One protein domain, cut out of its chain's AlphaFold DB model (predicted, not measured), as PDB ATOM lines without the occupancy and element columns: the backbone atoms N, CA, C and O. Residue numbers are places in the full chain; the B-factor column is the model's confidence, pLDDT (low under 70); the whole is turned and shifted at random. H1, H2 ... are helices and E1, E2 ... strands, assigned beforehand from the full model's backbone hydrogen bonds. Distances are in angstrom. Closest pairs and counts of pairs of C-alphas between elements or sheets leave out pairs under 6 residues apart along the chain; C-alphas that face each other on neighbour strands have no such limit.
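AT A GLANCE: This is residues 278 to 400 of the 858 residues of an uncharacterized protein of Corallococcus sp. CAG:1435 (UniProt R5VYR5). A sheet of five antiparallel strands, E1 to E5, curled like part of a barrel, makes one part; four short helices, H1 to H4, gather off the sheet in two touching pairs. A small hairpin, E6 and E7, makes a separate third part, reached by a long loop. The printed part has 123 residues, 60 of them in named elements, under half; the order is H1, H2, E1 to E7, H3, H4, and the class is mixed, helices and strands. The whole is compact, with a radius of gyration of the C-alphas of 14.9 A and spans of 42 by 38 by 29 A.

IN THESE COORDINATES: H1, residues 278 to 281, begins at C-alpha 278 at (-29.218, -24.180, -50.383), and H2 is residues 284 to 287. E1, residues 302 to 307, is 14.7 A long from first to last C-alpha. E2, residues 310 to 317, is 21.3 A, E3, residues 320 to 327, is 22.9 A, and E4, residues 330 to 336, is 18.6 A. E5 is residues 350 to 352, E6 residues 371 to 374 and E7 residues 377 to 380. H3, residues 384 to 390, is 10.3 A long. H4, residues 394 to 398, ends at C-alpha 398 at (-37.859, -33.408, -49.717).

HOW THE PARTS SIT: E1 to E5 form a meander, each strand the antiparallel neighbour of the one before, and E1 and E5 are the edge strands. The sheet is strongly twisted, with its C-alphas up to 8.6 A off the best plane. In hairpin E1 and E2, N 304 and O 312 are 2.8 A apart; in E2 and E3, N 315 and O 322 are 2.9 A apart. In E3 and E4, N 325 and O 332 are 2.8 A apart. The pairing of E4 is staggered: residues 330 to 334 pair with E3, and 334 to 336 with E5, where N 335 and O 351 are 2.9 A apart. Residues 291 to 292 pair with residues 354 to 355, antiparallel. In hairpin E6 and E7, N 372 and O 379 are 2.9 A apart. E5 and E6 are apart. The four helices are not on the five-strand sheet. H2 and H3 touch, the closest C-alphas being those of Gly 285 and Val 390, 4.0 A apart. H1 and H4 touch, the closest C-alphas being those of Asn 280 and Ala 395, 4.4 A apart. In H3 and H4 every O i to N i+4 pair is within hydrogen-bond range; H1 and H2 are too short for such a pair.

THE WHOLE: The C-alphas farthest apart, those of Asp 343 and Asp 363, are 44.1 A apart. The printed part has no cut. The long links are H2 to E1, E4 to E5 and E5 to E6. The mean pLDDT of the printed part is 82.6, and residues 339 to 343, 368 and 398 to 400 are under 70.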
ATOM      1  N   ILE A 278     -28.227 -25.266 -50.465       71.38
ATOM      2  CA  ILE A 278     -29.218 -24.180 -50.383       71.38
ATOM      3  C   ILE A 278     -30.601 -24.726 -50.059       71.38
ATOM      4  O   ILE A 278     -31.277 -24.227 -49.160       71.38
ATOM      5  N   ILE A 279     -31.027 -25.774 -50.763       72.00
ATOM      6  CA  ILE A 279     -32.326 -26.399 -50.511       72.00
ATOM      7  C   ILE A 279     -32.355 -26.982 -49.092       72.00
ATOM      8  O   ILE A 279     -33.333 -26.802 -48.373       72.00
ATOM      9  N   ASN A 280     -31.283 -27.634 -48.651       74.31
ATOM     10  CA  ASN A 280     -31.264 -28.343 -47.380       74.31
ATOM     11  C   ASN A 280     -31.271 -27.417 -46.162       74.31
ATOM     12  O   ASN A 280     -31.805 -27.807 -45.122       74.31
ATOM     13  N   TYR A 281     -30.727 -26.206 -46.281       73.88
ATOM     14  CA  TYR A 281     -30.699 -25.225 -45.192       73.88
ATOM     15  C   TYR A 281     -31.807 -24.167 -45.280       73.88
ATOM     16  O   TYR A 281     -32.043 -23.453 -44.308       73.88
ATOM     17  N   THR A 282     -32.556 -24.103 -46.387       79.62
ATOM     18  CA  THR A 282     -33.693 -23.181 -46.511       79.62
ATOM     19  C   THR A 282     -34.845 -23.604 -45.605       79.62
ATOM     20  O   THR A 282     -35.362 -24.715 -45.714       79.62
ATOM     21  N   TYR A 283     -35.318 -22.682 -44.768       84.94
ATOM     22  CA  TYR A 283     -36.549 -22.851 -43.999       84.94
ATOM     23  C   TYR A 283     -37.795 -22.573 -44.848       84.94
ATOM     24  O   TYR A 283     -37.818 -21.674 -45.691       84.94
ATOM     25  N   VAL A 284     -38.880 -23.300 -44.580       85.31
ATOM     26  CA  VAL A 284     -40.198 -23.076 -45.197       85.31
ATOM     27  C   VAL A 284     -40.679 -21.645 -44.959       85.31
ATOM     28  O   VAL A 284     -41.277 -21.057 -45.856       85.31
ATOM     29  N   GLY A 285     -40.382 -21.055 -43.793       86.19
ATOM     30  CA  GLY A 285     -40.679 -19.651 -43.503       86.19
ATOM     31  C   GLY A 285     -40.110 -18.696 -44.555       86.19
ATOM     32  O   GLY A 285     -40.843 -17.842 -45.057       86.19
ATOM     33  N   SER A 286     -38.858 -18.903 -44.974       83.00
ATOM     34  CA  SER A 286     -38.220 -18.122 -46.041       83.00
ATOM     35  C   SER A 286     -38.914 -18.319 -47.391       83.00
ATOM     36  O   SER A 286     -39.164 -17.348 -48.101       83.00
ATOM     37  N   LEU A 287     -39.302 -19.556 -47.731       78.94
ATOM     38  CA  LEU A 287     -40.019 -19.857 -48.979       78.94
ATOM     39  C   LEU A 287     -41.413 -19.212 -49.027       78.94
ATOM     40  O   LEU A 287     -41.874 -18.788 -50.087       78.94
ATOM     41  N   LEU A 288     -42.084 -19.124 -47.876       79.94
ATOM     42  CA  LEU A 288     -43.372 -18.447 -47.724       79.94
ATOM     43  C   LEU A 288     -43.238 -16.915 -47.674       79.94
ATOM     44  O   LEU A 288     -44.250 -16.218 -47.602       79.94
ATOM     45  N   GLY A 289     -42.013 -16.383 -47.714       78.94
ATOM     46  CA  GLY A 289     -41.743 -14.953 -47.613       78.94
ATOM     47  C   GLY A 289     -42.064 -14.385 -46.232       78.94
ATOM     48  O   GLY A 289     -42.478 -13.232 -46.139       78.94
ATOM     49  N   CYS A 290     -41.946 -15.185 -45.170       86.19
ATOM     50  CA  CYS A 290     -42.048 -14.707 -43.793       86.19
ATOM     51  C   CYS A 290     -40.782 -13.928 -43.409       86.19
ATOM     52  O   CYS A 290     -39.705 -14.131 -43.967       86.19
ATOM     53  N   ILE A 291     -40.912 -13.025 -42.444       87.44
ATOM     54  CA  ILE A 291     -39.849 -12.124 -41.998       87.44
ATOM     55  C   ILE A 291     -39.326 -12.604 -40.641       87.44
ATOM     56  O   ILE A 291     -40.107 -13.038 -39.798       87.44
ATOM     57  N   ARG A 292     -38.016 -12.488 -40.414       89.50
ATOM     58  CA  ARG A 292     -37.378 -12.687 -39.104       89.50
ATOM     59  C   ARG A 292     -36.895 -11.357 -38.540       89.50
ATOM     60  O   ARG A 292     -36.550 -10.444 -39.294       89.50
ATOM     61  N   ASN A 293     -36.861 -11.262 -37.218       89.38
ATOM     62  CA  ASN A 293     -36.326 -10.107 -36.511       89.38
ATOM     63  C   ASN A 293     -34.831 -10.319 -36.231       89.38
ATOM     64  O   ASN A 293     -34.477 -11.192 -35.441       89.38
ATOM     65  N   GLU A 294     -33.964  -9.569 -36.912       90.38
ATOM     66  CA  GLU A 294     -32.510  -9.626 -36.713       90.38
ATOM     67  C   GLU A 294     -32.105  -8.806 -35.482       90.38
ATOM     68  O   GLU A 294     -32.460  -7.633 -35.348       90.38
ATOM     69  N   ILE A 295     -31.323  -9.418 -34.596       89.00
ATOM     70  CA  ILE A 295     -30.809  -8.821 -33.368       89.00
ATOM     71  C   ILE A 295     -29.324  -8.511 -33.557       89.00
ATOM     72  O   ILE A 295     -28.475  -9.397 -33.565       89.00
ATOM     73  N   THR A 296     -29.004  -7.226 -33.705       87.56
ATOM     74  CA  THR A 296     -27.644  -6.766 -34.043       87.56
ATOM     75  C   THR A 296     -26.734  -6.546 -32.831       87.56
ATOM     76  O   THR A 296     -25.513  -6.519 -32.984       87.56
ATOM     77  N   ASP A 297     -27.293  -6.408 -31.625       87.44
ATOM     78  CA  ASP A 297     -26.537  -6.287 -30.373       87.44
ATOM     79  C   ASP A 297     -26.864  -7.448 -29.430       87.44
ATOM     80  O   ASP A 297     -27.903  -7.474 -28.773       87.44
ATOM     81  N   VAL A 298     -25.937  -8.403 -29.355       88.06
ATOM     82  CA  VAL A 298     -26.028  -9.581 -28.481       88.06
ATOM     83  C   VAL A 298     -25.117  -9.485 -27.252       88.06
ATOM     84  O   VAL A 298     -24.910 -10.469 -26.546       88.06
ATOM     85  N   SER A 299     -24.571  -8.301 -26.944       84.25
ATOM     86  CA  SER A 299     -23.592  -8.120 -25.859       84.25
ATOM     87  C   SER A 299     -24.118  -8.462 -24.454       84.25
ATOM     88  O   SER A 299     -23.326  -8.747 -23.553       84.25
ATOM     89  N   GLY A 300     -25.444  -8.461 -24.269       83.06
ATOM     90  CA  GLY A 300     -26.133  -8.837 -23.030       83.06
ATOM     91  C   GLY A 300     -26.565 -10.304 -22.929       83.06
ATOM     92  O   GLY A 300     -27.196 -10.664 -21.936       83.06
ATOM     93  N   TYR A 301     -26.263 -11.136 -23.928       91.81
ATOM     94  CA  TYR A 301     -26.716 -12.525 -23.991       91.81
ATOM     95  C   TYR A 301     -25.622 -13.519 -23.565       91.81
ATOM     96  O   TYR A 301     -24.420 -13.241 -23.605       91.81
ATOM     97  N   HIS A 302     -26.045 -14.712 -23.158       91.25
ATOM     98  CA  HIS A 302     -25.189 -15.835 -22.786       91.25
ATOM     99  C   HIS A 302     -25.528 -17.064 -23.627       91.25
ATOM    100  O   HIS A 302     -26.699 -17.325 -23.884       91.25
ATOM    101  N   VAL A 303     -24.519 -17.843 -24.022       92.25
ATOM    102  CA  VAL A 303     -24.723 -19.077 -24.797       92.25
ATOM    103  C   VAL A 303     -25.516 -20.089 -23.971       92.25
ATOM    104  O   VAL A 303     -25.098 -20.472 -22.877       92.25
ATOM    105  N   LEU A 304     -26.653 -20.513 -24.514       90.56
ATOM    106  CA  LEU A 304     -27.554 -21.511 -23.947       90.56
ATOM    107  C   LEU A 304     -27.308 -22.894 -24.567       90.56
ATOM    108  O   LEU A 304     -27.273 -23.891 -23.850       90.56
ATOM    109  N   ALA A 305     -27.095 -22.947 -25.886       89.50
ATOM    110  CA  ALA A 305     -26.769 -24.162 -26.631       89.50
ATOM    111  C   ALA A 305     -25.891 -23.838 -27.851       89.50
ATOM    112  O   ALA A 305     -26.008 -22.755 -28.416       89.50
ATOM    113  N   SER A 306     -25.057 -24.789 -28.284       89.38
ATOM    114  CA  SER A 306     -24.148 -24.631 -29.431       89.38
ATOM    115  C   SER A 306     -24.260 -25.802 -30.401       89.38
ATOM    116  O   SER A 306     -24.464 -26.946 -29.983       89.38
ATOM    117  N   SER A 307     -24.065 -25.533 -31.689       85.50
ATOM    118  CA  SER A 307     -23.950 -26.541 -32.744       85.50
ATOM    119  C   SER A 307     -22.900 -26.131 -33.787       85.50
ATOM    120  O   SER A 307     -22.455 -24.985 -33.789       85.50
ATOM    121  N   PRO A 308     -22.520 -27.020 -34.725       78.62
ATOM    122  CA  PRO A 308     -21.718 -26.630 -35.886       78.62
ATOM    123  C   PRO A 308     -22.356 -25.530 -36.749       78.62
ATOM    124  O   PRO A 308     -21.643 -24.882 -37.506       78.62
ATOM    125  N   ASN A 309     -23.675 -25.333 -36.637       72.69
ATOM    126  CA  ASN A 309     -24.452 -24.380 -37.428       72.69
ATOM    127  C   ASN A 309     -24.654 -23.028 -36.718       72.69
ATOM    128  O   ASN A 309     -25.353 -22.181 -37.260       72.69
ATOM    129  N   GLY A 310     -24.106 -22.847 -35.508       86.31
ATOM    130  CA  GLY A 310     -24.224 -21.612 -34.726       86.31
ATOM    131  C   GLY A 310     -24.655 -21.831 -33.275       86.31
ATOM    132  O   GLY A 310     -24.844 -22.970 -32.822       86.31
ATOM    133  N   ASP A 311     -24.827 -20.721 -32.557       92.12
ATOM    134  CA  ASP A 311     -25.219 -20.689 -31.147       92.12
ATOM    135  C   ASP A 311     -26.676 -20.233 -30.930       92.12
ATOM    136  O   ASP A 311     -27.241 -19.439 -31.683       92.12
ATOM    137  N   VAL A 312     -27.286 -20.717 -29.847       92.38
ATOM    138  CA  VAL A 312     -28.503 -20.151 -29.249       92.38
ATOM    139  C   VAL A 312     -28.089 -19.391 -28.002       92.38
ATOM    140  O   VAL A 312     -27.428 -19.952 -27.124       92.38
ATOM    141  N   LEU A 313     -28.490 -18.129 -27.902       93.69
ATOM    142  CA  LEU A 313     -28.184 -17.260 -26.777       93.69
ATOM    143  C   LEU A 313     -29.458 -16.893 -26.006       93.69
ATOM    144  O   LEU A 313     -30.538 -16.752 -26.575       93.69
ATOM    145  N   TYR A 314     -29.308 -16.691 -24.702       92.25
ATOM    146  CA  TYR A 314     -30.355 -16.248 -23.786       92.25
ATOM    147  C   TYR A 314     -29.938 -14.957 -23.080       92.25
ATOM    148  O   TYR A 314     -28.802 -14.831 -22.618       92.25
ATOM    149  N   GLY A 315     -30.864 -14.010 -22.971       89.25
ATOM    150  CA  GLY A 315     -30.665 -12.741 -22.285       89.25
ATOM    151  C   GLY A 315     -31.961 -12.231 -21.665       89.25
ATOM    152  O   GLY A 315     -33.054 -12.637 -22.051       89.25
ATOM    153  N   ILE A 316     -31.836 -11.323 -20.697       85.56
ATOM    154  CA  ILE A 316     -32.980 -10.609 -20.118       85.56
ATOM    155  C   ILE A 316     -32.940  -9.173 -20.639       85.56
ATOM    156  O   ILE A 316     -32.105  -8.377 -20.200       85.56
ATOM    157  N   ILE A 317     -33.841  -8.840 -21.562       81.25
ATOM    158  CA  ILE A 317     -33.966  -7.507 -22.166       81.25
ATOM    159  C   ILE A 317     -35.239  -6.859 -21.627       81.25
ATOM    160  O   ILE A 317     -36.304  -7.468 -21.635       81.25
ATOM    161  N   ASP A 318     -35.130  -5.644 -21.089       78.38
ATOM    162  CA  ASP A 318     -36.254  -4.899 -20.495       78.38
ATOM    163  C   ASP A 318     -37.083  -5.693 -19.459       78.38
ATOM    164  O   ASP A 318     -38.272  -5.450 -19.250       78.38
ATOM    165  N   GLY A 319     -36.438  -6.636 -18.762       77.44
ATOM    166  CA  GLY A 319     -37.069  -7.490 -17.752       77.44
ATOM    167  C   GLY A 319     -37.860  -8.677 -18.312       77.44
ATOM    168  O   GLY A 319     -38.549  -9.334 -17.534       77.44
ATOM    169  N   LYS A 320     -37.759  -8.954 -19.617       82.00
ATOM    170  CA  LYS A 320     -38.346 -10.120 -20.288       82.00
ATOM    171  C   LYS A 320     -37.262 -11.082 -20.763       82.00
ATOM    172  O   LYS A 320     -36.170 -10.658 -21.145       82.00
ATOM    173  N   ASP A 321     -37.589 -12.368 -20.743       86.62
ATOM    174  CA  ASP A 321     -36.756 -13.410 -21.335       86.62
ATOM    175  C   ASP A 321     -36.685 -13.211 -22.852       86.62
ATOM    176  O   ASP A 321     -37.707 -13.021 -23.510       86.62
ATOM    177  N   SER A 322     -35.475 -13.241 -23.401       89.50
ATOM    178  CA  SER A 322     -35.219 -13.131 -24.832       89.50
ATOM    179  C   SER A 322     -34.267 -14.238 -25.263       89.50
ATOM    180  O   SER A 322     -33.199 -14.430 -24.675       89.50
ATOM    181  N   LEU A 323     -34.669 -14.970 -26.298       92.44
ATOM    182  CA  LEU A 323     -33.881 -16.014 -26.934       92.44
ATOM    183  C   LEU A 323     -33.506 -15.549 -28.338       92.44
ATOM    184  O   LEU A 323     -34.335 -14.992 -29.058       92.44
ATOM    185  N   VAL A 324     -32.257 -15.786 -28.730       94.31
ATOM    186  CA  VAL A 324     -31.777 -15.516 -30.088       94.31
ATOM    187  C   VAL A 324     -31.002 -16.710 -30.620       94.31
ATOM    188  O   VAL A 324     -30.328 -17.406 -29.863       94.31
ATOM    189  N   LYS A 325     -31.099 -16.961 -31.921       93.69
ATOM    190  CA  LYS A 325     -30.451 -18.075 -32.610       93.69
ATOM    191  C   LYS A 325     -29.629 -17.557 -33.781       93.69
ATOM    192  O   LYS A 325     -30.083 -16.682 -34.516       93.69
ATOM    193  N   GLU A 326     -28.423 -18.087 -33.922       90.81
ATOM    194  CA  GLU A 326     -27.501 -17.748 -34.999       90.81
ATOM    195  C   GLU A 326     -27.820 -18.505 -36.291       90.81
ATOM    196  O   GLU A 326     -28.160 -19.687 -36.267       90.81
ATOM    197  N   GLU A 327     -27.671 -17.824 -37.421       85.38
ATOM    198  CA  GLU A 327     -27.607 -18.406 -38.759       85.38
ATOM    199  C   GLU A 327     -26.700 -17.534 -39.627       85.38
ATOM    200  O   GLU A 327     -26.888 -16.318 -39.693       85.38
ATOM    201  N   ASP A 328     -25.700 -18.149 -40.260       76.75
ATOM    202  CA  ASP A 328     -24.748 -17.486 -41.162       76.75
ATOM    203  C   ASP A 328     -24.113 -16.210 -40.569       76.75
ATOM    204  O   ASP A 328     -23.925 -15.195 -41.240       76.75
ATOM    205  N   GLY A 329     -23.795 -16.249 -39.269       80.88
ATOM    206  CA  GLY A 329     -23.167 -15.146 -38.535       80.88
ATOM    207  C   GLY A 329     -24.102 -13.984 -38.170       80.88
ATOM    208  O   GLY A 329     -23.632 -12.981 -37.627       80.88
ATOM    209  N   LYS A 330     -25.409 -14.099 -38.441       87.62
ATOM    210  CA  LYS A 330     -26.455 -13.164 -37.992       87.62
ATOM    211  C   LYS A 330     -27.281 -13.812 -36.877       87.62
ATOM    212  O   LYS A 330     -27.511 -15.017 -36.890       87.62
ATOM    213  N   TYR A 331     -27.753 -13.015 -35.919       90.94
ATOM    214  CA  TYR A 331     -28.613 -13.491 -34.830       90.94
ATOM    215  C   TYR A 331     -30.055 -13.055 -35.064       90.94
ATOM    216  O   TYR A 331     -30.314 -11.894 -35.369       90.94
ATOM    217  N   TYR A 332     -30.995 -13.974 -34.876       92.44
ATOM    218  CA  TYR A 332     -32.425 -13.720 -35.025       92.44
ATOM    219  C   TYR A 332     -33.183 -14.110 -33.765       92.44
ATOM    220  O   TYR A 332     -32.755 -14.995 -33.028       92.44
ATOM    221  N   GLU A 333     -34.327 -13.475 -33.531       92.31
ATOM    222  CA  GLU A 333     -35.246 -13.851 -32.457       92.31
ATOM    223  C   GLU A 333     -35.655 -15.334 -32.548       92.31
ATOM    224  O   GLU A 333     -35.950 -15.852 -33.632       92.31
ATOM    225  N   ALA A 334     -35.655 -16.019 -31.405       92.44
ATOM    226  CA  ALA A 334     -35.886 -17.453 -31.302       92.44
ATOM    227  C   ALA A 334     -36.859 -17.805 -30.170       92.44
ATOM    228  O   ALA A 334     -37.121 -17.009 -29.271       92.44
ATOM    229  N   GLU A 335     -37.381 -19.027 -30.205       89.44
ATOM    230  CA  GLU A 335     -38.246 -19.585 -29.169       89.44
ATOM    231  C   GLU A 335     -37.996 -21.084 -28.990       89.44
ATOM    232  O   GLU A 335     -37.486 -21.759 -29.888       89.44
ATOM    233  N   LEU A 336     -38.342 -21.617 -27.818       86.25
ATOM    234  CA  LEU A 336     -38.299 -23.055 -27.577       86.25
ATOM    235  C   LEU A 336     -39.448 -23.722 -28.348       86.25
ATOM    236  O   LEU A 336     -40.612 -23.451 -28.078       86.25
ATOM    237  N   THR A 337     -39.119 -24.596 -29.299       78.25
ATOM    238  CA  THR A 337     -40.083 -25.296 -30.173       78.25
ATOM    239  C   THR A 337     -40.124 -26.806 -29.932       78.25
ATOM    240  O   THR A 337     -40.827 -27.537 -30.630       78.25
ATOM    241  N   CYS A 338     -39.347 -27.292 -28.967       75.81
ATOM    242  CA  CYS A 338     -39.312 -28.691 -28.572       75.81
ATOM    243  C   CYS A 338     -40.344 -28.976 -27.478       75.81
ATOM    244  O   CYS A 338     -40.360 -28.302 -26.451       75.81
ATOM    245  N   THR A 339     -41.168 -29.996 -27.704       66.12
ATOM    246  CA  THR A 339     -42.200 -30.490 -26.781       66.12
ATOM    247  C   THR A 339     -41.715 -31.662 -25.923       66.12
ATOM    248  O   THR A 339     -42.336 -31.984 -24.911       66.12
ATOM    249  N   GLU A 340     -40.596 -32.295 -26.290       67.94
ATOM    250  CA  GLU A 340     -40.039 -33.423 -25.546       67.94
ATOM    251  C   GLU A 340     -39.406 -32.980 -24.223       67.94
ATOM    252  O   GLU A 340     -38.687 -31.980 -24.127       67.94
ATOM    253  N   GLN A 341     -39.649 -33.776 -23.181       66.62
ATOM    254  CA  GLN A 341     -39.067 -33.548 -21.869       66.62
ATOM    255  C   GLN A 341     -37.584 -33.936 -21.902       66.62
ATOM    256  O   GLN A 341     -37.220 -35.114 -21.941       66.62
ATOM    257  N   HIS A 342     -36.715 -32.929 -21.899       66.81
ATOM    258  CA  HIS A 342     -35.269 -33.099 -21.869       66.81
ATOM    259  C   HIS A 342     -34.686 -32.546 -20.571       66.81
ATOM    260  O   HIS A 342     -35.112 -31.501 -20.086       66.81
ATOM    261  N   ASP A 343     -33.648 -33.201 -20.047       69.56
ATOM    262  CA  ASP A 343     -32.865 -32.646 -18.936       69.56
ATOM    263  C   ASP A 343     -32.133 -31.352 -19.355       69.56
ATOM    264  O   ASP A 343     -31.889 -30.476 -18.524       69.56
ATOM    265  N   VAL A 344     -31.780 -31.225 -20.646       76.62
ATOM    266  CA  VAL A 344     -31.168 -30.038 -21.270       76.62
ATOM    267  C   VAL A 344     -31.615 -29.942 -22.734       76.62
ATOM    268  O   VAL A 344     -31.424 -30.888 -23.495       76.62
ATOM    269  N   HIS A 345     -32.163 -28.797 -23.150       84.19
ATOM    270  CA  HIS A 345     -32.517 -28.531 -24.551       84.19
ATOM    271  C   HIS A 345     -31.277 -28.170 -25.391       84.19
ATOM    272  O   HIS A 345     -30.502 -27.290 -25.010       84.19
ATOM    273  N   GLY A 346     -31.093 -28.840 -26.534       84.75
ATOM    274  CA  GLY A 346     -30.006 -28.582 -27.491       84.75
ATOM    275  C   GLY A 346     -30.355 -27.524 -28.547       84.75
ATOM    276  O   GLY A 346     -31.462 -27.000 -28.556       84.75
ATOM    277  N   TYR A 347     -29.430 -27.225 -29.468       85.31
ATOM    278  CA  TYR A 347     -29.602 -26.205 -30.524       85.31
ATOM    279  C   TYR A 347     -30.877 -26.395 -31.372       85.31
ATOM    280  O   TYR A 347     -31.573 -25.427 -31.679       85.31
ATOM    281  N   ASP A 348     -31.212 -27.642 -31.710       82.12
ATOM    282  CA  ASP A 348     -32.379 -27.975 -32.539       82.12
ATOM    283  C   ASP A 348     -33.714 -27.859 -31.789       82.12
ATOM    284  O   ASP A 348     -34.772 -27.838 -32.412       82.12
ATOM    285  N   CYS A 349     -33.682 -27.720 -30.459       85.12
ATOM    286  CA  CYS A 349     -34.883 -27.477 -29.665       85.12
ATOM    287  C   CYS A 349     -35.412 -26.041 -29.797       85.12
ATOM    288  O   CYS A 349     -36.507 -25.760 -29.313       85.12
ATOM    289  N   TYR A 350     -34.639 -25.139 -30.406       88.50
ATOM    290  CA  TYR A 350     -34.987 -23.729 -30.550       88.50
ATOM    291  C   TYR A 350     -35.253 -23.399 -32.020       88.50
ATOM    292  O   TYR A 350     -34.388 -23.605 -32.876       88.50
ATOM    293  N   GLY A 351     -36.444 -22.888 -32.321       89.19
ATOM    294  CA  GLY A 351     -36.829 -22.402 -33.647       89.19
ATOM    295  C   GLY A 351     -36.693 -20.886 -33.756       89.19
ATOM    296  O   GLY A 351     -36.632 -20.192 -32.746       89.19
ATOM    297  N   PHE A 352     -36.658 -20.369 -34.981       91.38
ATOM    298  CA  PHE A 352     -36.772 -18.933 -35.225       91.38
ATOM    299  C   PHE A 352     -38.207 -18.465 -34.990       91.38
ATOM    300  O   PHE A 352     -39.161 -19.181 -35.314       91.38
ATOM    301  N   VAL A 353     -38.359 -17.238 -34.498       90.88
ATOM    302  CA  VAL A 353     -39.647 -16.543 -34.497       90.88
ATOM    303  C   VAL A 353     -39.862 -15.919 -35.875       90.88
ATOM    304  O   VAL A 353     -39.045 -15.134 -36.363       90.88
ATOM    305  N   TRP A 354     -40.974 -16.283 -36.510       91.62
ATOM    306  CA  TRP A 354     -41.346 -15.810 -37.842       91.62
ATOM    307  C   TRP A 354     -42.532 -14.854 -37.770       91.62
ATOM    308  O   TRP A 354     -43.462 -15.059 -36.994       91.62
ATOM    309  N   TYR A 355     -42.533 -13.852 -38.645       90.00
ATOM    310  CA  TYR A 355     -43.586 -12.850 -38.775       90.00
ATOM    311  C   TYR A 355     -44.140 -12.821 -40.203       90.00
ATOM    312  O   TYR A 355     -43.414 -13.029 -41.176       90.00
ATOM    313  N   ASN A 356     -45.438 -12.551 -40.350       85.81
ATOM    314  CA  ASN A 356     -46.076 -12.421 -41.659       85.81
ATOM    315  C   ASN A 356     -45.492 -11.226 -42.431       85.81
ATOM    316  O   ASN A 356     -45.371 -10.129 -41.891       85.81
ATOM    317  N   SER A 357     -45.201 -11.385 -43.726       83.12
ATOM    318  CA  SER A 357     -44.771 -10.251 -44.569       83.12
ATOM    319  C   SER A 357     -45.877  -9.243 -44.854       83.12
ATOM    320  O   SER A 357     -45.601  -8.080 -45.151       83.12
ATOM    321  N   SER A 358     -47.134  -9.669 -44.738       82.38
ATOM    322  CA  SER A 358     -48.284  -8.777 -44.838       82.38
ATOM    323  C   SER A 358     -48.382  -7.893 -43.598       82.38
ATOM    324  O   SER A 358     -48.368  -8.384 -42.472       82.38
ATOM    325  N   VAL A 359     -48.511  -6.588 -43.823       84.38
ATOM    326  CA  VAL A 359     -48.669  -5.597 -42.756       84.38
ATOM    327  C   VAL A 359     -50.086  -5.672 -42.185       84.38
ATOM    328  O   VAL A 359     -51.062  -5.761 -42.936       84.38
ATOM    329  N   LEU A 360     -50.207  -5.595 -40.861       83.31
ATOM    330  CA  LEU A 360     -51.487  -5.506 -40.168       83.31
ATOM    331  C   LEU A 360     -52.196  -4.166 -40.457       83.31
ATOM    332  O   LEU A 360     -51.541  -3.132 -40.615       83.31
ATOM    333  N   PRO A 361     -53.542  -4.140 -40.512       81.06
ATOM    334  CA  PRO A 361     -54.308  -2.904 -40.693       81.06
ATOM    335  C   PRO A 361     -53.954  -1.856 -39.635       81.06
ATOM    336  O   PRO A 361     -53.824  -2.189 -38.468       81.06
ATOM    337  N   SER A 362     -53.852  -0.575 -39.989       76.50
ATOM    338  CA  SER A 362     -53.393   0.486 -39.068       76.50
ATOM    339  C   SER A 362     -54.246   0.696 -37.801       76.50
ATOM    340  O   SER A 362     -53.844   1.448 -36.919       76.50
ATOM    341  N   ASP A 363     -55.437   0.101 -37.728       78.19
ATOM    342  CA  ASP A 363     -56.405   0.199 -36.633       78.19
ATOM    343  C   ASP A 363     -56.519  -1.075 -35.771       78.19
ATOM    344  O   ASP A 363     -57.380  -1.131 -34.888       78.19
ATOM    345  N   HIS A 364     -55.662  -2.083 -35.983       79.88
ATOM    346  CA  HIS A 364     -55.622  -3.264 -35.118       79.88
ATOM    347  C   HIS A 364     -55.185  -2.901 -33.681       79.88
ATOM    348  O   HIS A 364     -54.392  -1.975 -33.477       79.88
ATOM    349  N   PRO A 365     -55.701  -3.603 -32.658       77.06
ATOM    350  CA  PRO A 365     -55.180  -3.482 -31.303       77.06
ATOM    351  C   PRO A 365     -53.738  -4.003 -31.269       77.06
ATOM    352  O   PRO A 365     -53.516  -5.179 -31.519       77.06
ATOM    353  N   CYS A 366     -52.780  -3.126 -30.963       72.75
ATOM    354  CA  CYS A 366     -51.372  -3.509 -30.889       72.75
ATOM    355  C   CYS A 366     -51.131  -4.475 -29.722       72.75
ATOM    356  O   CYS A 366     -51.413  -4.155 -28.561       72.75
ATOM    357  N   THR A 367     -50.576  -5.632 -30.062       77.75
ATOM    358  CA  THR A 367     -50.108  -6.696 -29.176       77.75
ATOM    359  C   THR A 367     -48.585  -6.832 -29.299       77.75
ATOM    360  O   THR A 367     -48.098  -7.626 -30.094       77.75
ATOM    361  N   PRO A 368     -47.796  -6.070 -28.511       69.44
ATOM    362  CA  PRO A 368     -46.339  -5.987 -28.678       69.44
ATOM    363  C   PRO A 368     -45.587  -7.311 -28.506       69.44
ATOM    364  O   PRO A 368     -44.451  -7.415 -28.943       69.44
ATOM    365  N   ASP A 369     -46.203  -8.292 -27.844       70.25
ATOM    366  CA  ASP A 369     -45.616  -9.614 -27.602       70.25
ATOM    367  C   ASP A 369     -45.891 -10.608 -28.752       70.25
ATOM    368  O   ASP A 369     -45.287 -11.676 -28.797       70.25
ATOM    369  N   GLU A 370     -46.775 -10.264 -29.696       79.69
ATOM    370  CA  GLU A 370     -47.124 -11.088 -30.865       79.69
ATOM    371  C   GLU A 370     -46.887 -10.354 -32.198       79.69
ATOM    372  O   GLU A 370     -47.285 -10.831 -33.263       79.69
ATOM    373  N   GLU A 371     -46.231  -9.194 -32.164       85.50
ATOM    374  CA  GLU A 371     -46.043  -8.326 -33.325       85.50
ATOM    375  C   GLU A 371     -44.598  -7.847 -33.460       85.50
ATOM    376  O   GLU A 371     -44.006  -7.315 -32.522       85.50
ATOM    377  N   LEU A 372     -44.065  -7.921 -34.679       86.06
ATOM    378  CA  LEU A 372     -42.845  -7.225 -35.065       86.06
ATOM    379  C   LEU A 372     -43.199  -5.837 -35.599       86.06
ATOM    380  O   LEU A 372     -43.954  -5.708 -36.566       86.06
ATOM    381  N   ILE A 373     -42.599  -4.803 -35.010       83.75
ATOM    382  CA  ILE A 373     -42.709  -3.424 -35.492       83.75
ATOM    383  C   ILE A 373     -41.428  -3.060 -36.238       83.75
ATOM    384  O   ILE A 373     -40.392  -2.801 -35.625       83.75
ATOM    385  N   LYS A 374     -41.503  -2.999 -37.568       78.38
ATOM    386  CA  LYS A 374     -40.381  -2.621 -38.437       78.38
ATOM    387  C   LYS A 374     -40.761  -1.390 -39.250       78.38
ATOM    388  O   LYS A 374     -41.794  -1.375 -39.908       78.38
ATOM    389  N   ASP A 375     -39.973  -0.321 -39.141       78.56
ATOM    390  CA  ASP A 375     -40.222   0.966 -39.817       78.56
ATOM    391  C   ASP A 375     -41.628   1.566 -39.564       78.56
ATOM    392  O   ASP A 375     -42.184   2.284 -40.395       78.56
ATOM    393  N   GLY A 376     -42.217   1.281 -38.396       76.31
ATOM    394  CA  GLY A 376     -43.572   1.714 -38.027       76.31
ATOM    395  C   GLY A 376     -44.706   0.869 -38.624       76.31
ATOM    396  O   GLY A 376     -45.873   1.221 -38.454       76.31
ATOM    397  N   LEU A 377     -44.381  -0.231 -39.308       83.56
ATOM    398  CA  LEU A 377     -45.324  -1.224 -39.817       83.56
ATOM    399  C   LEU A 377     -45.376  -2.417 -38.860       83.56
ATOM    400  O   LEU A 377     -44.344  -2.873 -38.373       83.56
ATOM    401  N   HIS A 378     -46.585  -2.904 -38.593       87.31
ATOM    402  CA  HIS A 378     -46.831  -4.012 -37.675       87.31
ATOM    403  C   HIS A 378     -47.018  -5.309 -38.454       87.31
ATOM    404  O   HIS A 378     -47.810  -5.362 -39.397       87.31
ATOM    405  N   HIS A 379     -46.321  -6.354 -38.034       87.62
ATOM    406  CA  HIS A 379     -46.360  -7.682 -38.630       87.62
ATOM    407  C   HIS A 379     -46.725  -8.696 -37.551       87.62
ATOM    408  O   HIS A 379     -46.004  -8.820 -36.568       87.62
ATOM    409  N   SER A 380     -47.820  -9.435 -37.721       88.06
ATOM    410  CA  SER A 380     -48.200 -10.479 -36.759       88.06
ATOM    411  C   SER A 380     -47.213 -11.642 -36.806       88.06
ATOM    412  O   SER A 380     -46.825 -12.071 -37.901       88.06
ATOM    413  N   LYS A 381     -46.901 -12.217 -35.650       88.31
ATOM    414  CA  LYS A 381     -46.207 -13.498 -35.532       88.31
ATOM    415  C   LYS A 381     -46.962 -14.588 -36.301       88.31
ATOM    416  O   LYS A 381     -48.194 -14.602 -36.347       88.31
ATOM    417  N   VAL A 382     -46.229 -15.482 -36.954       85.62
ATOM    418  CA  VAL A 382     -46.801 -16.642 -37.641       85.62
ATOM    419  C   VAL A 382     -47.195 -17.678 -36.591       85.62
ATOM    420  O   VAL A 382     -46.365 -18.095 -35.790       85.62
ATOM    421  N   SER A 383     -48.456 -18.103 -36.602       78.75
ATOM    422  CA  SER A 383     -49.026 -19.011 -35.602       78.75
ATOM    423  C   SER A 383     -49.786 -20.184 -36.239       78.75
ATOM    424  O   SER A 383     -49.877 -20.303 -37.470       78.75
ATOM    425  N   SER A 384     -50.308 -21.080 -35.395       74.62
ATOM    426  CA  SER A 384     -51.104 -22.253 -35.788       74.62
ATOM    427  C   SER A 384     -50.361 -23.196 -36.739       74.62
ATOM    428  O   SER A 384     -49.144 -23.349 -36.653       74.62
ATOM    429  N   LEU A 385     -51.080 -23.829 -37.671       75.56
ATOM    430  CA  LEU A 385     -50.513 -24.751 -38.653       75.56
ATOM    431  C   LEU A 385     -49.343 -24.140 -39.446       75.56
ATOM    432  O   LEU A 385     -48.383 -24.835 -39.755       75.56
ATOM    433  N   TYR A 386     -49.399 -22.839 -39.758       76.56
ATOM    434  CA  TYR A 386     -48.293 -22.156 -40.430       76.56
ATOM    435  C   TYR A 386     -47.079 -22.014 -39.504       76.56
ATOM    436  O   TYR A 386     -45.965 -22.301 -39.934       76.56
ATOM    437  N   GLY A 387     -47.292 -21.660 -38.231       78.44
ATOM    438  CA  GLY A 387     -46.244 -21.589 -37.204       78.44
ATOM    439  C   GLY A 387     -45.509 -22.921 -37.010       78.44
ATOM    440  O   GLY A 387     -44.286 -22.951 -36.893       78.44
ATOM    441  N   ALA A 388     -46.240 -24.034 -37.093       76.56
ATOM    442  CA  ALA A 388     -45.676 -25.381 -37.009       76.56
ATOM    443  C   ALA A 388     -44.707 -25.707 -38.160       76.56
ATOM    444  O   ALA A 388     -43.767 -26.482 -37.992       76.56
ATOM    445  N   PHE A 389     -44.941 -25.125 -39.342       80.62
ATOM    446  CA  PHE A 389     -44.192 -25.446 -40.555       80.62
ATOM    447  C   PHE A 389     -43.060 -24.479 -40.865       80.62
ATOM    448  O   PHE A 389     -42.097 -24.898 -41.493       80.62
ATOM    449  N   VAL A 390     -43.123 -23.214 -40.442       86.31
ATOM    450  CA  VAL A 390     -42.112 -22.203 -40.820       86.31
ATOM    451  C   VAL A 390     -40.686 -22.551 -40.383       86.31
ATOM    452  O   VAL A 390     -39.743 -22.143 -41.055       86.31
ATOM    453  N   ASN A 391     -40.528 -23.343 -39.319       85.75
ATOM    454  CA  ASN A 391     -39.235 -23.825 -38.829       85.75
ATOM    455  C   ASN A 391     -38.789 -25.174 -39.427       85.75
ATOM    456  O   ASN A 391     -37.705 -25.643 -39.089       85.75
ATOM    457  N   LEU A 392     -39.574 -25.785 -40.321       82.56
ATOM    458  CA  LEU A 392     -39.118 -26.932 -41.110       82.56
ATOM    459  C   LEU A 392     -38.138 -26.467 -42.186       82.56
ATOM    460  O   LEU A 392     -38.355 -25.431 -42.820       82.56
ATOM    461  N   ARG A 393     -37.093 -27.251 -42.441       81.38
ATOM    462  CA  ARG A 393     -36.224 -27.067 -43.605       81.38
ATOM    463  C   ARG A 393     -36.829 -27.756 -44.820       81.38
ATOM    464  O   ARG A 393     -37.557 -28.740 -44.692       81.38
ATOM    465  N   ILE A 394     -36.507 -27.293 -46.026       79.19
ATOM    466  CA  ILE A 394     -36.971 -27.971 -47.245       79.19
ATOM    467  C   ILE A 394     -36.403 -29.396 -47.320       79.19
ATOM    468  O   ILE A 394     -37.126 -30.281 -47.766       79.19
ATOM    469  N   ALA A 395     -35.197 -29.654 -46.794       76.00
ATOM    470  CA  ALA A 395     -34.671 -31.014 -46.599       76.00
ATOM    471  C   ALA A 395     -35.624 -31.926 -45.811       76.00
ATOM    472  O   ALA A 395     -35.791 -33.091 -46.172       76.00
ATOM    473  N   ASP A 396     -36.273 -31.405 -44.766       75.12
ATOM    474  CA  ASP A 396     -37.199 -32.181 -43.934       75.12
ATOM    475  C   ASP A 396     -38.443 -32.601 -44.737       75.12
ATOM    476  O   ASP A 396     -39.048 -33.639 -44.471       75.12
ATOM    477  N   ILE A 397     -38.787 -31.830 -45.776       73.12
ATOM    478  CA  ILE A 397     -39.893 -32.103 -46.701       73.12
ATOM    479  C   ILE A 397     -39.453 -33.023 -47.850       73.12
ATOM    480  O   ILE A 397     -40.156 -33.974 -48.198       73.12
ATOM    481  N   THR A 398     -38.313 -32.738 -48.485       69.56
ATOM    482  CA  THR A 398     -37.859 -33.408 -49.717       69.56
ATOM    483  C   THR A 398     -37.091 -34.698 -49.457       69.56
ATOM    484  O   THR A 398     -37.078 -35.573 -50.323       69.56
ATOM    485  N   GLY A 399     -36.530 -34.874 -48.257       63.62
ATOM    486  CA  GLY A 399     -35.826 -36.083 -47.819       63.62
ATOM    487  C   GLY A 399     -36.714 -37.329 -47.695       63.62
ATOM    488  O   GLY A 399     -36.228 -38.397 -47.330       63.62
ATOM    489  N   GLY A 400     -38.011 -37.220 -48.005       56.28
ATOM    490  CA  GLY A 400     -38.952 -38.341 -48.019       56.28
ATOM    491  C   GLY A 400     -39.464 -38.751 -46.639       56.28
ATOM    492  O   GLY A 400     -40.174 -39.751 -46.533       56.28
TER     493      GLY A 400